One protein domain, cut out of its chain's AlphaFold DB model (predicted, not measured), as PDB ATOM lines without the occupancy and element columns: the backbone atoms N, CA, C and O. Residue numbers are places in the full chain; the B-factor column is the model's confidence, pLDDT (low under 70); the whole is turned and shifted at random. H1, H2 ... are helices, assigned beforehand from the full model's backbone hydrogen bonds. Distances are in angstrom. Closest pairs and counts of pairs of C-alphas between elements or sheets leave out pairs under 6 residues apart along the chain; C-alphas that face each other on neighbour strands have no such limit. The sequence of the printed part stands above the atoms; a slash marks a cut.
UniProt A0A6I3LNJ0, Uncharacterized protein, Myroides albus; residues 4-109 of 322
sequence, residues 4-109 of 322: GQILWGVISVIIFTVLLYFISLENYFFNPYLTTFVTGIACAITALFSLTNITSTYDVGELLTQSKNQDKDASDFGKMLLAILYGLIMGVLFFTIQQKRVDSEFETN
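AT A GLANCE: This is residues 4 to 109 of the 322 residues of an uncharacterized protein of Myroides albus (UniProt A0A6I3LNJ0). A long helix, H5, runs along a rod and makes an up-and-down bundle with H1 and H3, each running against the one before it; short H2 and H4 lie toward opposite ends, and residues 64 to 75 stick out. The printed part has 106 residues, with five named helices, H1 to H5 in order, and no named strand: all helix. It is loose, radius of gyration of the C-alphas 16.6 A, spanning 58 by 22 by 19 A.

IN THESE COORDINATES: Find C-alpha 74 at (17.320, 79.587, 602.159); from there H5, residues 74 to 109, runs 52.1 A to C-alpha 109 at (5.350, 128.823, 589.952). H3 is residues 32 to 52, 30.4 A; H1, 4 to 22, 26.1 A; H4, 57 to 66; H2, 25 to 30.

HOW THE PARTS SIT: H5, the hub, touches H3 with residues 79 to 95 alone, C-alphas 44 and 87 closest at 4.2 A, opposite ways. H1 touches H3 at C-alphas 5 and 50, 4.2 A, a shallow tilt of 13 degrees. H5 touches H2 with residues 98 to 102 alone, C-alphas 25 and 102 closest at 6.7 A. H4 touches no helix. Each O i to N i+4 pair is within hydrogen-bond range in H1, H2, H3 and H5; in H4, 4 of 6.

THE WHOLE: The printed part has no cut and no long link; pLDDT is under 70 at residues 53 to 75.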
ATOM      1  N   GLY A   4      -2.826  85.157 593.190       71.00
ATOM      2  CA  GLY A   4      -2.393  86.005 594.312       71.00
ATOM      3  C   GLY A   4      -1.138  86.846 594.036       71.00
ATOM      4  O   GLY A   4      -1.078  87.998 594.447       71.00
ATOM      5  N   GLN A   5      -0.169  86.333 593.269       75.25
ATOM      6  CA  GLN A   5       1.067  87.076 592.955       75.25
ATOM      7  C   GLN A   5       0.779  88.287 592.072       75.25
ATOM      8  O   GLN A   5       1.312  89.372 592.300       75.25
ATOM      9  N   ILE A   6      -0.089  88.085 591.075       80.75
ATOM     10  CA  ILE A   6      -0.520  89.136 590.151       80.75
ATOM     11  C   ILE A   6      -1.320  90.188 590.919       80.75
ATOM     12  O   ILE A   6      -1.058  91.374 590.758       80.75
ATOM     13  N   LEU A   7      -2.240  89.762 591.794       86.12
ATOM     14  CA  LEU A   7      -3.056  90.670 592.602       86.12
ATOM     15  C   LEU A   7      -2.191  91.621 593.440       86.12
ATOM     16  O   LEU A   7      -2.333  92.834 593.321       86.12
ATOM     17  N   TRP A   8      -1.256  91.092 594.235       84.88
ATOM     18  CA  TRP A   8      -0.390  91.925 595.079       84.88
ATOM     19  C   TRP A   8       0.606  92.767 594.284       84.88
ATOM     20  O   TRP A   8       0.907  93.889 594.686       84.88
ATOM     21  N   GLY A   9       1.069  92.274 593.130       84.88
ATOM     22  CA  GLY A   9       1.877  93.069 592.206       84.88
ATOM     23  C   GLY A   9       1.115  94.292 591.687       84.88
ATOM     24  O   GLY A   9       1.634  95.405 591.728       84.88
ATOM     25  N   VAL A  10      -0.145  94.110 591.279       89.25
ATOM     26  CA  VAL A  10      -1.021  95.208 590.840       89.25
ATOM     27  C   VAL A  10      -1.320  96.169 591.993       89.25
ATOM     28  O   VAL A  10      -1.202  97.379 591.815       89.25
ATOM     29  N   ILE A  11      -1.631  95.656 593.189       90.69
ATOM     30  CA  ILE A  11      -1.850  96.485 594.386       90.69
ATOM     31  C   ILE A  11      -0.606  97.321 594.707       90.69
ATOM     32  O   ILE A  11      -0.745  98.502 595.005       90.69
ATOM     33  N   SER A  12       0.600  96.758 594.593       90.56
ATOM     34  CA  SER A  12       1.857  97.490 594.809       90.56
ATOM     35  C   SER A  12       1.980  98.708 593.887       90.56
ATOM     36  O   SER A  12       2.279  99.811 594.342       90.56
ATOM     37  N   VAL A  13       1.691  98.525 592.594       91.69
ATOM     38  CA  VAL A  13       1.721  99.612 591.602       91.69
ATOM     39  C   VAL A  13       0.637 100.651 591.891       91.69
ATOM     40  O   VAL A  13       0.904 101.850 591.803       91.69
ATOM     41  N   ILE A  14      -0.568 100.217 592.275       93.94
ATOM     42  CA  ILE A  14      -1.654 101.126 592.660       93.94
ATOM     43  C   ILE A  14      -1.252 101.942 593.888       93.94
ATOM     44  O   ILE A  14      -1.375 103.159 593.849       93.94
ATOM     45  N   ILE A  15      -0.727 101.312 594.943       93.31
ATOM     46  CA  ILE A  15      -0.278 102.003 596.160       93.31
ATOM     47  C   ILE A  15       0.806 103.022 595.826       93.31
ATOM     48  O   ILE A  15       0.698 104.170 596.241       93.31
ATOM     49  N   PHE A  16       1.810 102.639 595.036       94.62
ATOM     50  CA  PHE A  16       2.861 103.561 594.616       94.62
ATOM     51  C   PHE A  16       2.296 104.766 593.855       94.62
ATOM     52  O   PHE A  16       2.633 105.908 594.155       94.62
ATOM     53  N   THR A  17       1.387 104.519 592.910       94.00
ATOM     54  CA  THR A  17       0.733 105.574 592.124       94.00
ATOM     55  C   THR A  17      -0.111 106.480 593.020       94.00
ATOM     56  O   THR A  17       0.001 107.699 592.945       94.00
ATOM     57  N   VAL A  18      -0.919 105.911 593.915       94.25
ATOM     58  CA  VAL A  18      -1.730 106.666 594.878       94.25
ATOM     59  C   VAL A  18      -0.830 107.532 595.755       94.25
ATOM     60  O   VAL A  18      -1.069 108.729 595.850       94.25
ATOM     61  N   LEU A  19       0.238 106.979 596.333       93.75
ATOM     62  CA  LEU A  19       1.167 107.738 597.171       93.75
ATOM     63  C   LEU A  19       1.867 108.860 596.394       93.75
ATOM     64  O   LEU A  19       2.039 109.947 596.939       93.75
ATOM     65  N   LEU A  20       2.205 108.653 595.116       93.06
ATOM     66  CA  LEU A  20       2.760 109.709 594.263       93.06
ATOM     67  C   LEU A  20       1.823 110.919 594.128       93.06
ATOM     68  O   LEU A  20       2.295 112.057 594.171       93.06
ATOM     69  N   TYR A  21       0.516 110.696 593.974       91.25
ATOM     70  CA  TYR A  21      -0.453 111.780 593.770       91.25
ATOM     71  C   TYR A  21      -1.020 112.360 595.069       91.25
ATOM     72  O   TYR A  21      -1.263 113.562 595.129       91.25
ATOM     73  N   PHE A  22      -1.232 111.533 596.094       92.88
ATOM     74  CA  PHE A  22      -1.864 111.953 597.348       92.88
ATOM     75  C   PHE A  22      -0.892 112.592 598.340       92.88
ATOM     76  O   PHE A  22      -1.324 113.398 599.163       92.88
ATOM     77  N   ILE A  23       0.403 112.261 598.290       92.00
ATOM     78  CA  ILE A  23       1.394 112.980 599.095       92.00
ATOM     79  C   ILE A  23       1.530 114.383 598.503       92.00
ATOM     80  O   ILE A  23       1.992 114.551 597.371       92.00
ATOM     81  N   SER A  24       1.096 115.388 599.270       91.50
ATOM     82  CA  SER A  24       1.238 116.786 598.879       91.50
ATOM     83  C   SER A  24       2.714 117.146 598.727       91.50
ATOM     84  O   SER A  24       3.584 116.631 599.435       91.50
ATOM     85  N   LEU A  25       2.989 118.054 597.792       91.50
ATOM     86  CA  LEU A  25       4.350 118.503 597.520       91.50
ATOM     87  C   LEU A  25       4.976 119.184 598.745       91.50
ATOM     88  O   LEU A  25       6.156 118.992 599.008       91.50
ATOM     89  N   GLU A  26       4.162 119.893 599.528       90.19
ATOM     90  CA  GLU A  26       4.544 120.510 600.801       90.19
ATOM     91  C   GLU A  26       5.024 119.469 601.825       90.19
ATOM     92  O   GLU A  26       6.113 119.595 602.384       90.19
ATOM     93  N   ASN A  27       4.262 118.386 602.020       91.06
ATOM     94  CA  ASN A  27       4.642 117.322 602.952       91.06
ATOM     95  C   ASN A  27       5.945 116.636 602.529       91.06
ATOM     96  O   ASN A  27       6.773 116.313 603.380       91.06
ATOM     97  N   TYR A  28       6.130 116.417 601.222       93.31
ATOM     98  CA  TYR A  28       7.389 115.895 600.697       93.31
ATOM     99  C   TYR A  28       8.540 116.884 600.910       93.31
ATOM    100  O   TYR A  28       9.608 116.467 601.337       93.31
ATOM    101  N   PHE A  29       8.326 118.178 600.661       91.38
ATOM    102  CA  PHE A  29       9.358 119.207 600.784       91.38
ATOM    103  C   PHE A  29       9.922 119.306 602.205       91.38
ATOM    104  O   PHE A  29      11.137 119.327 602.372       91.38
ATOM    105  N   PHE A  30       9.058 119.295 603.222       88.81
ATOM    106  CA  PHE A  30       9.499 119.361 604.617       88.81
ATOM    107  C   PHE A  30      10.005 118.024 605.169       88.81
ATOM    108  O   PHE A  30      10.780 118.011 606.119       88.81
ATOM    109  N   ASN A  31       9.563 116.889 604.612       90.38
ATOM    110  CA  ASN A  31       9.907 115.559 605.122       90.38
ATOM    111  C   ASN A  31      10.241 114.563 603.992       90.38
ATOM    112  O   ASN A  31       9.595 113.507 603.879       90.38
ATOM    113  N   PRO A  32      11.262 114.835 603.158       90.94
ATOM    114  CA  PRO A  32      11.524 114.043 601.955       90.94
ATOM    115  C   PRO A  32      11.958 112.615 602.298       90.94
ATOM    116  O   PRO A  32      11.499 111.650 601.683       90.94
ATOM    117  N   TYR A  33      12.782 112.448 603.335       91.50
ATOM    118  CA  TYR A  33      13.265 111.135 603.763       91.50
ATOM    119  C   TYR A  33      12.161 110.279 604.384       91.50
ATOM    120  O   TYR A  33      12.037 109.105 604.042       91.50
ATOM    121  N   LEU A  34      11.331 110.858 605.259       92.00
ATOM    122  CA  LEU A  34      10.250 110.126 605.922       92.00
ATOM    123  C   LEU A  34       9.201 109.652 604.910       92.00
ATOM    124  O   LEU A  34       8.822 108.482 604.914       92.00
ATOM    125  N   THR A  35       8.764 110.538 604.011       93.38
ATOM    126  CA  THR A  35       7.773 110.202 602.972       93.38
ATOM    127  C   THR A  35       8.302 109.146 601.998       93.38
ATOM    128  O   THR A  35       7.588 108.195 601.664       93.38
ATOM    129  N   THR A  36       9.577 109.245 601.612       94.75
ATOM    130  CA  THR A  36      10.255 108.241 600.778       94.75
ATOM    131  C   THR A  36      10.359 106.894 601.489       94.75
ATOM    132  O   THR A  36      10.060 105.854 600.900       94.75
ATOM    133  N   PHE A  37      10.739 106.896 602.769       94.19
ATOM    134  CA  PHE A  37      10.898 105.686 603.571       94.19
ATOM    135  C   PHE A  37       9.573 104.940 603.759       94.19
ATOM    136  O   PHE A  37       9.502 103.737 603.501       94.19
ATOM    137  N   VAL A  38       8.505 105.651 604.135       94.06
ATOM    138  CA  VAL A  38       7.157 105.078 604.283       94.06
ATOM    139  C   VAL A  38       6.675 104.467 602.966       94.06
ATOM    140  O   VAL A  38       6.160 103.348 602.958       94.06
ATOM    141  N   THR A  39       6.904 105.154 601.842       93.94
ATOM    142  CA  THR A  39       6.541 104.651 600.508       93.94
ATOM    143  C   THR A  39       7.323 103.386 600.147       93.94
ATOM    144  O   THR A  39       6.732 102.396 599.713       93.94
ATOM    145  N   GLY A  40       8.639 103.376 600.381       95.06
ATOM    146  CA  GLY A  40       9.488 102.209 600.130       95.06
ATOM    147  C   GLY A  40       9.073 100.986 600.954       95.06
ATOM    148  O   GLY A  40       8.986  99.884 600.410       95.06
ATOM    149  N   ILE A  41       8.740 101.174 602.237       94.75
ATOM    150  CA  ILE A  41       8.221 100.100 603.101       94.75
ATOM    151  C   ILE A  41       6.892  99.566 602.578       94.75
ATOM    152  O   ILE A  41       6.725  98.348 602.489       94.75
ATOM    153  N   ALA A  42       5.956 100.445 602.214       93.62
ATOM    154  CA  ALA A  42       4.657 100.027 601.697       93.62
ATOM    155  C   ALA A  42       4.818  99.127 600.458       93.62
ATOM    156  O   ALA A  42       4.222  98.051 600.400       93.62
ATOM    157  N   CYS A  43       5.699  99.513 599.527       93.69
ATOM    158  CA  CYS A  43       6.038  98.720 598.344       93.69
ATOM    159  C   CYS A  43       6.785  97.413 598.673       93.69
ATOM    160  O   CYS A  43       6.574  96.399 598.009       93.69
ATOM    161  N   ALA A  44       7.657  97.404 599.687       92.75
ATOM    162  CA  ALA A  44       8.355  96.190 600.119       92.75
ATOM    163  C   ALA A  44       7.382  95.153 600.695       92.75
ATOM    164  O   ALA A  44       7.477  93.968 600.377       92.75
ATOM    165  N   ILE A  45       6.420  95.591 601.514       90.56
ATOM    166  CA  ILE A  45       5.416  94.712 602.125       90.56
ATOM    167  C   ILE A  45       4.531  94.079 601.046       90.56
ATOM    168  O   ILE A  45       4.330  92.863 601.047       90.56
ATOM    169  N   THR A  46       4.049  94.865 600.081       89.88
ATOM    170  CA  THR A  46       3.245  94.329 598.973       89.88
ATOM    171  C   THR A  46       4.038  93.391 598.071       89.88
ATOM    172  O   THR A  46       3.508  92.368 597.632       89.88
ATOM    173  N   ALA A  47       5.317  93.685 597.820       88.12
ATOM    174  CA  ALA A  47       6.198  92.785 597.085       88.12
ATOM    175  C   ALA A  47       6.418  91.467 597.835       88.12
ATOM    176  O   ALA A  47       6.355  90.400 597.225       88.12
ATOM    177  N   LEU A  48       6.601  91.518 599.157       87.44
ATOM    178  CA  LEU A  48       6.723  90.321 599.980       87.44
ATOM    179  C   LEU A  48       5.465  89.453 599.874       87.44
ATOM    180  O   LEU A  48       5.587  88.258 599.621       87.44
ATOM    181  N   PHE A  49       4.272  90.048 599.968       85.62
ATOM    182  CA  PHE A  49       2.999  89.328 599.814       85.62
ATOM    183  C   PHE A  49       2.826  88.716 598.417       85.62
ATOM    184  O   PHE A  49       2.309  87.604 598.280       85.62
ATOM    185  N   SER A  50       3.316  89.398 597.377       84.50
ATOM    186  CA  SER A  50       3.358  88.853 596.016       84.50
ATOM    187  C   SER A  50       4.286  87.631 595.915       84.50
ATOM    188  O   SER A  50       3.924  86.619 595.308       84.50
ATOM    189  N   LEU A  51       5.460  87.675 596.552       80.81
ATOM    190  CA  LEU A  51       6.453  86.597 596.513       80.81
ATOM    191  C   LEU A  51       6.055  85.377 597.356       80.81
ATOM    192  O   LEU A  51       6.326  84.243 596.954       80.81
ATOM    193  N   THR A  52       5.385  85.583 598.491       75.56
ATOM    194  CA  THR A  52       4.956  84.509 599.403       75.56
ATOM    195  C   THR A  52       3.617  83.874 599.024       75.56
ATOM    196  O   THR A  52       3.217  82.903 599.654       75.56
ATOM    197  N   ASN A  53       2.959  84.330 597.947       68.56
ATOM    198  CA  ASN A  53       1.668  83.803 597.475       68.56
ATOM    199  C   ASN A  53       0.529  83.899 598.504       68.56
ATOM    200  O   ASN A  53      -0.405  83.101 598.445       68.56
ATOM    201  N   ILE A  54       0.575  84.871 599.414       63.56
ATOM    202  CA  ILE A  54      -0.500  85.079 600.389       63.56
ATOM    203  C   ILE A  54      -1.780  85.420 599.628       63.56
ATOM    204  O   ILE A  54      -1.831  86.397 598.882       63.56
ATOM    205  N   THR A  55      -2.815  84.598 599.766       56.00
ATOM    206  CA  THR A  55      -4.087  84.788 599.056       56.00
ATOM    207  C   THR A  55      -5.094  85.619 599.845       56.00
ATOM    208  O   THR A  55      -6.007  86.179 599.241       56.00
ATOM    209  N   SER A  56      -4.912  85.744 601.162       54.81
ATOM    210  CA  SER A  56      -5.789  86.490 602.067       54.81
ATOM    211  C   SER A  56      -4.997  87.105 603.227       54.81
ATOM    212  O   SER A  56      -4.041  86.508 603.711       54.81
ATOM    213  N   THR A  57      -5.407  88.275 603.729       53.66
ATOM    214  CA  THR A  57      -4.807  88.904 604.926       53.66
ATOM    215  C   THR A  57      -4.949  88.045 606.190       53.66
ATOM    216  O   THR A  57      -4.190  88.229 607.140       53.66
ATOM    217  N   TYR A  58      -5.869  87.076 606.184       48.25
ATOM    218  CA  TYR A  58      -6.048  86.090 607.251       48.25
ATOM    219  C   TYR A  58      -4.892  85.069 607.342       48.25
ATOM    220  O   TYR A  58      -4.601  84.603 608.440       48.25
ATOM    221  N   ASP A  59      -4.155  84.816 606.252       51.62
ATOM    222  CA  ASP A  59      -2.999  83.893 606.232       51.62
ATOM    223  C   ASP A  59      -1.722  84.529 606.836       51.62
ATOM    224  O   ASP A  59      -0.722  83.856 607.091       51.62
ATOM    225  N   VAL A  60      -1.727  85.844 607.096       53.12
ATOM    226  CA  VAL A  60      -0.582  86.568 607.688       53.12
ATOM    227  C   VAL A  60      -0.346  86.135 609.141       53.12
ATOM    228  O   VAL A  60       0.799  86.040 609.586       53.12
ATOM    229  N   GLY A  61      -1.419  85.817 609.877       51.50
ATOM    230  CA  GLY A  61      -1.331  85.267 611.233       51.50
ATOM    231  C   GLY A  61      -0.757  83.847 611.265       51.50
ATOM    232  O   GLY A  61      -0.046  83.489 612.208       51.50
ATOM    233  N   GLU A  62      -0.999  83.065 610.212       50.41
ATOM    234  CA  GLU A  62      -0.484  81.702 610.057       50.41
ATOM    235  C   GLU A  62       1.015  81.698 609.707       50.41
ATOM    236  O   GLU A  62       1.773  80.905 610.256       50.41
ATOM    237  N   LEU A  63       1.495  82.673 608.923       52.78
ATOM    238  CA  LEU A  63       2.929  82.878 608.658       52.78
ATOM    239  C   LEU A  63       3.733  83.294 609.901       52.78
ATOM    240  O   LEU A  63       4.866  82.845 610.093       52.78
ATOM    241  N   LEU A  64       3.156  84.129 610.771       55.06
ATOM    242  CA  LEU A  64       3.800  84.522 612.032       55.06
ATOM    243  C   LEU A  64       3.901  83.344 613.017       55.06
ATOM    244  O   LEU A  64       4.850  83.278 613.800       55.06
ATOM    245  N   THR A  65       2.963  82.395 612.951       49.69
ATOM    246  CA  THR A  65       2.901  81.224 613.840       49.69
ATOM    247  C   THR A  65       3.620  79.982 613.289       49.69
ATOM    248  O   THR A  65       4.226  79.256 614.078       49.69
ATOM    249  N   GLN A  66       3.671  79.766 611.966       47.16
ATOM    250  CA  GLN A  66       4.424  78.668 611.329       47.16
ATOM    251  C   GLN A  66       5.948  78.836 611.398       47.16
ATOM    252  O   GLN A  66       6.666  77.835 611.405       47.16
ATOM    253  N   SER A  67       6.461  80.067 611.547       49.88
ATOM    254  CA  SER A  67       7.911  80.321 611.672       49.88
ATOM    255  C   SER A  67       8.573  79.645 612.885       49.88
ATOM    256  O   SER A  67       9.799  79.596 612.978       49.88
ATOM    257  N   LYS A  68       7.773  79.105 613.817       46.12
ATOM    258  CA  LYS A  68       8.254  78.410 615.014       46.12
ATOM    259  C   LYS A  68       8.643  76.943 614.771       46.12
ATOM    260  O   LYS A  68       9.363  76.405 615.601       46.12
ATOM    261  N   ASN A  69       8.202  76.323 613.668       45.97
ATOM    262  CA  ASN A  69       8.333  74.871 613.442       45.97
ATOM    263  C   ASN A  69       8.884  74.463 612.060       45.97
ATOM    264  O   ASN A  69       8.875  73.275 611.745       45.97
ATOM    265  N   GLN A  70       9.355  75.396 611.229       48.69
ATOM    266  CA  GLN A  70       9.880  75.081 609.895       48.69
ATOM    267  C   GLN A  70      11.379  75.376 609.805       48.69
ATOM    268  O   GLN A  70      11.817  76.485 610.122       48.69
ATOM    269  N   ASP A  71      12.153  74.376 609.367       47.38
ATOM    270  CA  ASP A  71      13.536  74.559 608.928       47.38
ATOM    271  C   ASP A  71      13.581  75.736 607.949       47.38
ATOM    272  O   ASP A  71      12.850  75.769 606.957       47.38
ATOM    273  N   LYS A  72      14.384  76.753 608.275       50.78
ATOM    274  CA  LYS A  72      14.508  77.976 607.476       50.78
ATOM    275  C   LYS A  72      15.178  77.641 606.147       50.78
ATOM    276  O   LYS A  72      16.397  77.747 606.023       50.78
ATOM    277  N   ASP A  73      14.386  77.261 605.155       56.00
ATOM    278  CA  ASP A  73      14.857  77.113 603.786       56.00
ATOM    279  C   ASP A  73      15.438  78.449 603.303       56.00
ATOM    280  O   ASP A  73      14.802  79.505 603.390       56.00
ATOM    281  N   ALA A  74      16.644  78.413 602.725       55.41
ATOM    282  CA  ALA A  74      17.320  79.587 602.159       55.41
ATOM    283  C   ALA A  74      16.454  80.349 601.125       55.41
ATOM    284  O   ALA A  74      16.684  81.531 600.854       55.41
ATOM    285  N   SER A  75      15.426  79.687 600.578       67.50
ATOM    286  CA  SER A  75      14.463  80.258 599.637       67.50
ATOM    287  C   SER A  75      13.593  81.377 600.231       67.50
ATOM    288  O   SER A  75      13.234  82.304 599.503       67.50
ATOM    289  N   ASP A  76      13.295  81.359 601.535       71.75
ATOM    290  CA  ASP A  76      12.445  82.378 602.169       71.75
ATOM    291  C   ASP A  76      13.229  83.637 602.543       71.75
ATOM    292  O   ASP A  76      12.742  84.756 602.359       71.75
ATOM    293  N   PHE A  77      14.492  83.474 602.946       75.62
ATOM    294  CA  PHE A  77      15.410  84.600 603.115       75.62
ATOM    295  C   PHE A  77      15.659  85.330 601.784       75.62
ATOM    296  O   PHE A  77      15.627  86.560 601.735       75.62
ATOM    297  N   GLY A  78      15.820  84.585 600.682       81.44
ATOM    298  CA  GLY A  78      15.966  85.162 599.342       81.44
ATOM    299  C   GLY A  78      14.763  86.007 598.904       81.44
ATOM    300  O   GLY A  78      14.943  87.096 598.359       81.44
ATOM    301  N   LYS A  79      13.531  85.562 599.196       82.06
ATOM    302  CA  LYS A  79      12.303  86.332 598.908       82.06
ATOM    303  C   LYS A  79      12.222  87.613 599.735       82.06
ATOM    304  O   LYS A  79      11.855  88.656 599.200       82.06
ATOM    305  N   MET A  80      12.585  87.550 601.018       83.88
ATOM    306  CA  MET A  80      12.626  88.727 601.888       83.88
ATOM    307  C   MET A  80      13.638  89.760 601.380       83.88
ATOM    308  O   MET A  80      13.310  90.940 601.278       83.88
ATOM    309  N   LEU A  81      14.837  89.318 600.992       87.31
ATOM    310  CA  LEU A  81      15.868  90.195 600.437       87.31
ATOM    311  C   LEU A  81      15.417  90.834 599.116       87.31
ATOM    312  O   LEU A  81      15.600  92.035 598.924       87.31
ATOM    313  N   LEU A  82      14.761  90.066 598.239       88.12
ATOM    314  CA  LEU A  82      14.208  90.578 596.982       88.12
ATOM    315  C   LEU A  82      13.116  91.637 597.219       88.12
ATOM    316  O   LEU A  82      13.092  92.653 596.528       88.12
ATOM    317  N   ALA A  83      12.243  91.434 598.212       90.12
ATOM    318  CA  ALA A  83      11.213  92.404 598.583       90.12
ATOM    319  C   ALA A  83      11.813  93.710 599.136       90.12
ATOM    320  O   ALA A  83      11.369  94.797 598.765       90.12
ATOM    321  N   ILE A  84      12.850  93.613 599.974       92.06
ATOM    322  CA  ILE A  84      13.583  94.782 600.488       92.06
ATOM    323  C   ILE A  84      14.241  95.543 599.336       92.06
ATOM    324  O   ILE A  84      14.095  96.761 599.244       92.06
ATOM    325  N   LEU A  85      14.920  94.836 598.428       94.12
ATOM    326  CA  LEU A  85      15.557  95.445 597.261       94.12
ATOM    327  C   LEU A  85      14.530  96.162 596.374       94.12
ATOM    328  O   LEU A  85      14.768  97.290 595.945       94.12
ATOM    329  N   TYR A  86      13.369  95.546 596.148       93.44
ATOM    330  CA  TYR A  86      12.269  96.175 595.422       93.44
ATOM    331  C   TYR A  86      11.777  97.455 596.116       93.44
ATOM    332  O   TYR A  86      11.639  98.486 595.463       93.44
ATOM    333  N   GLY A  87      11.568  97.423 597.436       94.25
ATOM    334  CA  GLY A  87      11.174  98.602 598.210       94.25
ATOM    335  C   GLY A  87      12.184  99.747 598.126       94.25
ATOM    336  O   GLY A  87      11.786 100.899 597.965       94.25
ATOM    337  N   LEU A  88      13.485  99.437 598.158       95.69
ATOM    338  CA  LEU A  88      14.551 100.426 597.974       95.69
ATOM    339  C   LEU A  88      14.499 101.066 596.583       95.69
ATOM    340  O   LEU A  88      14.545 102.289 596.478       95.69
ATOM    341  N   ILE A  89      14.346 100.262 595.525       95.88
ATOM    342  CA  ILE A  89      14.229 100.767 594.147       95.88
ATOM    343  C   ILE A  89      13.007 101.682 594.014       95.88
ATOM    344  O   ILE A  89      13.119 102.785 593.482       95.88
ATOM    345  N   MET A  90      11.852 101.262 594.537       95.56
ATOM    346  CA  MET A  90      10.629 102.070 594.498       95.56
ATOM    347  C   MET A  90      10.769 103.360 595.314       95.56
ATOM    348  O   MET A  90      10.332 104.413 594.858       95.56
ATOM    349  N   GLY A  91      11.438 103.316 596.470       95.44
ATOM    350  CA  GLY A  91      11.766 104.506 597.255       95.44
ATOM    351  C   GLY A  91      12.635 105.496 596.472       95.44
ATOM    352  O   GLY A  91      12.297 106.672 596.380       95.44
ATOM    353  N   VAL A  92      13.708 105.028 595.828       96.25
ATOM    354  CA  VAL A  92      14.581 105.882 594.998       96.25
ATOM    355  C   VAL A  92      13.817 106.491 593.818       96.25
ATOM    356  O   VAL A  92      13.987 107.676 593.515       96.25
ATOM    357  N   LEU A  93      12.944 105.716 593.167       96.38
ATOM    358  CA  LEU A  93      12.082 106.222 592.096       96.38
ATOM    359  C   LEU A  93      11.123 107.302 592.607       96.38
ATOM    360  O   LEU A  93      11.014 108.355 591.980       96.38
ATOM    361  N   PHE A  94      10.472 107.073 593.751       96.25
ATOM    362  CA  PHE A  94       9.595 108.056 594.391       96.25
ATOM    363  C   PHE A  94      10.343 109.357 594.691       96.25
ATOM    364  O   PHE A  94       9.906 110.421 594.256       96.25
ATOM    365  N   PHE A  95      11.495 109.260 595.360       95.69
ATOM    366  CA  PHE A  95      12.345 110.403 595.694       95.69
ATOM    367  C   PHE A  95      12.718 111.203 594.443       95.69
ATOM    368  O   PHE A  95      12.515 112.411 594.381       95.69
ATOM    369  N   THR A  96      13.177 110.520 593.392       95.38
ATOM    370  CA  THR A  96      13.588 111.175 592.142       95.38
ATOM    371  C   THR A  96      12.423 111.897 591.460       95.38
ATOM    372  O   THR A  96      12.587 113.014 590.969       95.38
ATOM    373  N   ILE A  97      11.237 111.280 591.414       95.81
ATOM    374  CA  ILE A  97      10.047 111.880 590.795       95.81
ATOM    375  C   ILE A  97       9.573 113.091 591.600       95.81
ATOM    376  O   ILE A  97       9.306 114.142 591.018       95.81
ATOM    377  N   GLN A  98       9.481 112.971 592.926       94.69
ATOM    378  CA  GLN A  98       9.020 114.072 593.769       94.69
ATOM    379  C   GLN A  98      10.019 115.227 593.789       94.69
ATOM    380  O   GLN A  98       9.602 116.377 593.684       94.69
ATOM    381  N   GLN A  99      11.325 114.947 593.800       93.25
ATOM    382  CA  GLN A  99      12.344 115.987 593.685       93.25
ATOM    383  C   GLN A  99      12.192 116.787 592.387       93.25
ATOM    384  O   GLN A  99      12.219 118.013 592.414       93.25
ATOM    385  N   LYS A 100      11.941 116.110 591.257       93.50
ATOM    386  CA  LYS A 100      11.656 116.785 589.981       93.50
ATOM    387  C   LYS A 100      10.390 117.635 590.036       93.50
ATOM    388  O   LYS A 100      10.354 118.695 589.424       93.50
ATOM    389  N   ARG A 101       9.351 117.192 590.751       93.62
ATOM    390  CA  ARG A 101       8.120 117.975 590.934       93.62
ATOM    391  C   ARG A 101       8.355 119.217 591.787       93.62
ATOM    392  O   ARG A 101       7.834 120.267 591.440       93.62
ATOM    393  N   VAL A 102       9.147 119.109 592.855       92.81
ATOM    394  CA  VAL A 102       9.554 120.257 593.684       92.81
ATOM    395  C   VAL A 102      10.305 121.269 592.832       92.81
ATOM    396  O   VAL A 102       9.985 122.450 592.830       92.81
ATOM    397  N   ASP A 103      11.286 120.797 592.079       91.38
ATOM    398  CA  ASP A 103      12.089 121.633 591.202       91.38
ATOM    399  C   ASP A 103      11.255 122.310 590.105       91.38
ATOM    400  O   ASP A 103      11.374 123.515 589.904       91.38
ATOM    401  N   SER A 104      10.358 121.562 589.460       92.50
ATOM    402  CA  SER A 104       9.426 122.111 588.472       92.50
ATOM    403  C   SER A 104       8.496 123.156 589.081       92.50
ATOM    404  O   SER A 104       8.197 124.135 588.411       92.50
ATOM    405  N   GLU A 105       8.037 122.973 590.321       93.31
ATOM    406  CA  GLU A 105       7.181 123.949 591.003       93.31
ATOM    407  C   GLU A 105       7.905 125.288 591.191       93.31
ATOM    408  O   GLU A 105       7.318 126.338 590.936       93.31
ATOM    409  N   PHE A 106       9.187 125.269 591.565       92.75
ATOM    410  CA  PHE A 106       9.988 126.493 591.650       92.75
ATOM    411  C   PHE A 106      10.253 127.121 590.275       92.75
ATOM    412  O   PHE A 106      10.270 128.340 590.160       92.75
ATOM    413  N   GLU A 107      10.417 126.324 589.220       90.62
ATOM    414  CA  GLU A 107      10.626 126.852 587.864       90.62
ATOM    415  C   GLU A 107       9.362 127.468 587.252       90.62
ATOM    416  O   GLU A 107       9.445 128.496 586.583       90.62
ATOM    417  N   THR A 108       8.192 126.853 587.452       90.88
ATOM    418  CA  THR A 108       6.943 127.300 586.814       90.88
ATOM    419  C   THR A 108       6.151 128.277 587.669       90.88
ATOM    420  O   THR A 108       5.504 129.173 587.133       90.88
ATOM    421  N   ASN A 109       6.176 128.092 588.991       91.19
ATOM    422  CA  ASN A 109       5.350 128.823 589.952       91.19
ATOM    423  C   ASN A 109       6.188 129.562 591.009       91.19
ATOM    424  O   ASN A 109       5.628 130.042 591.996       91.19
TER     425      ASN A 109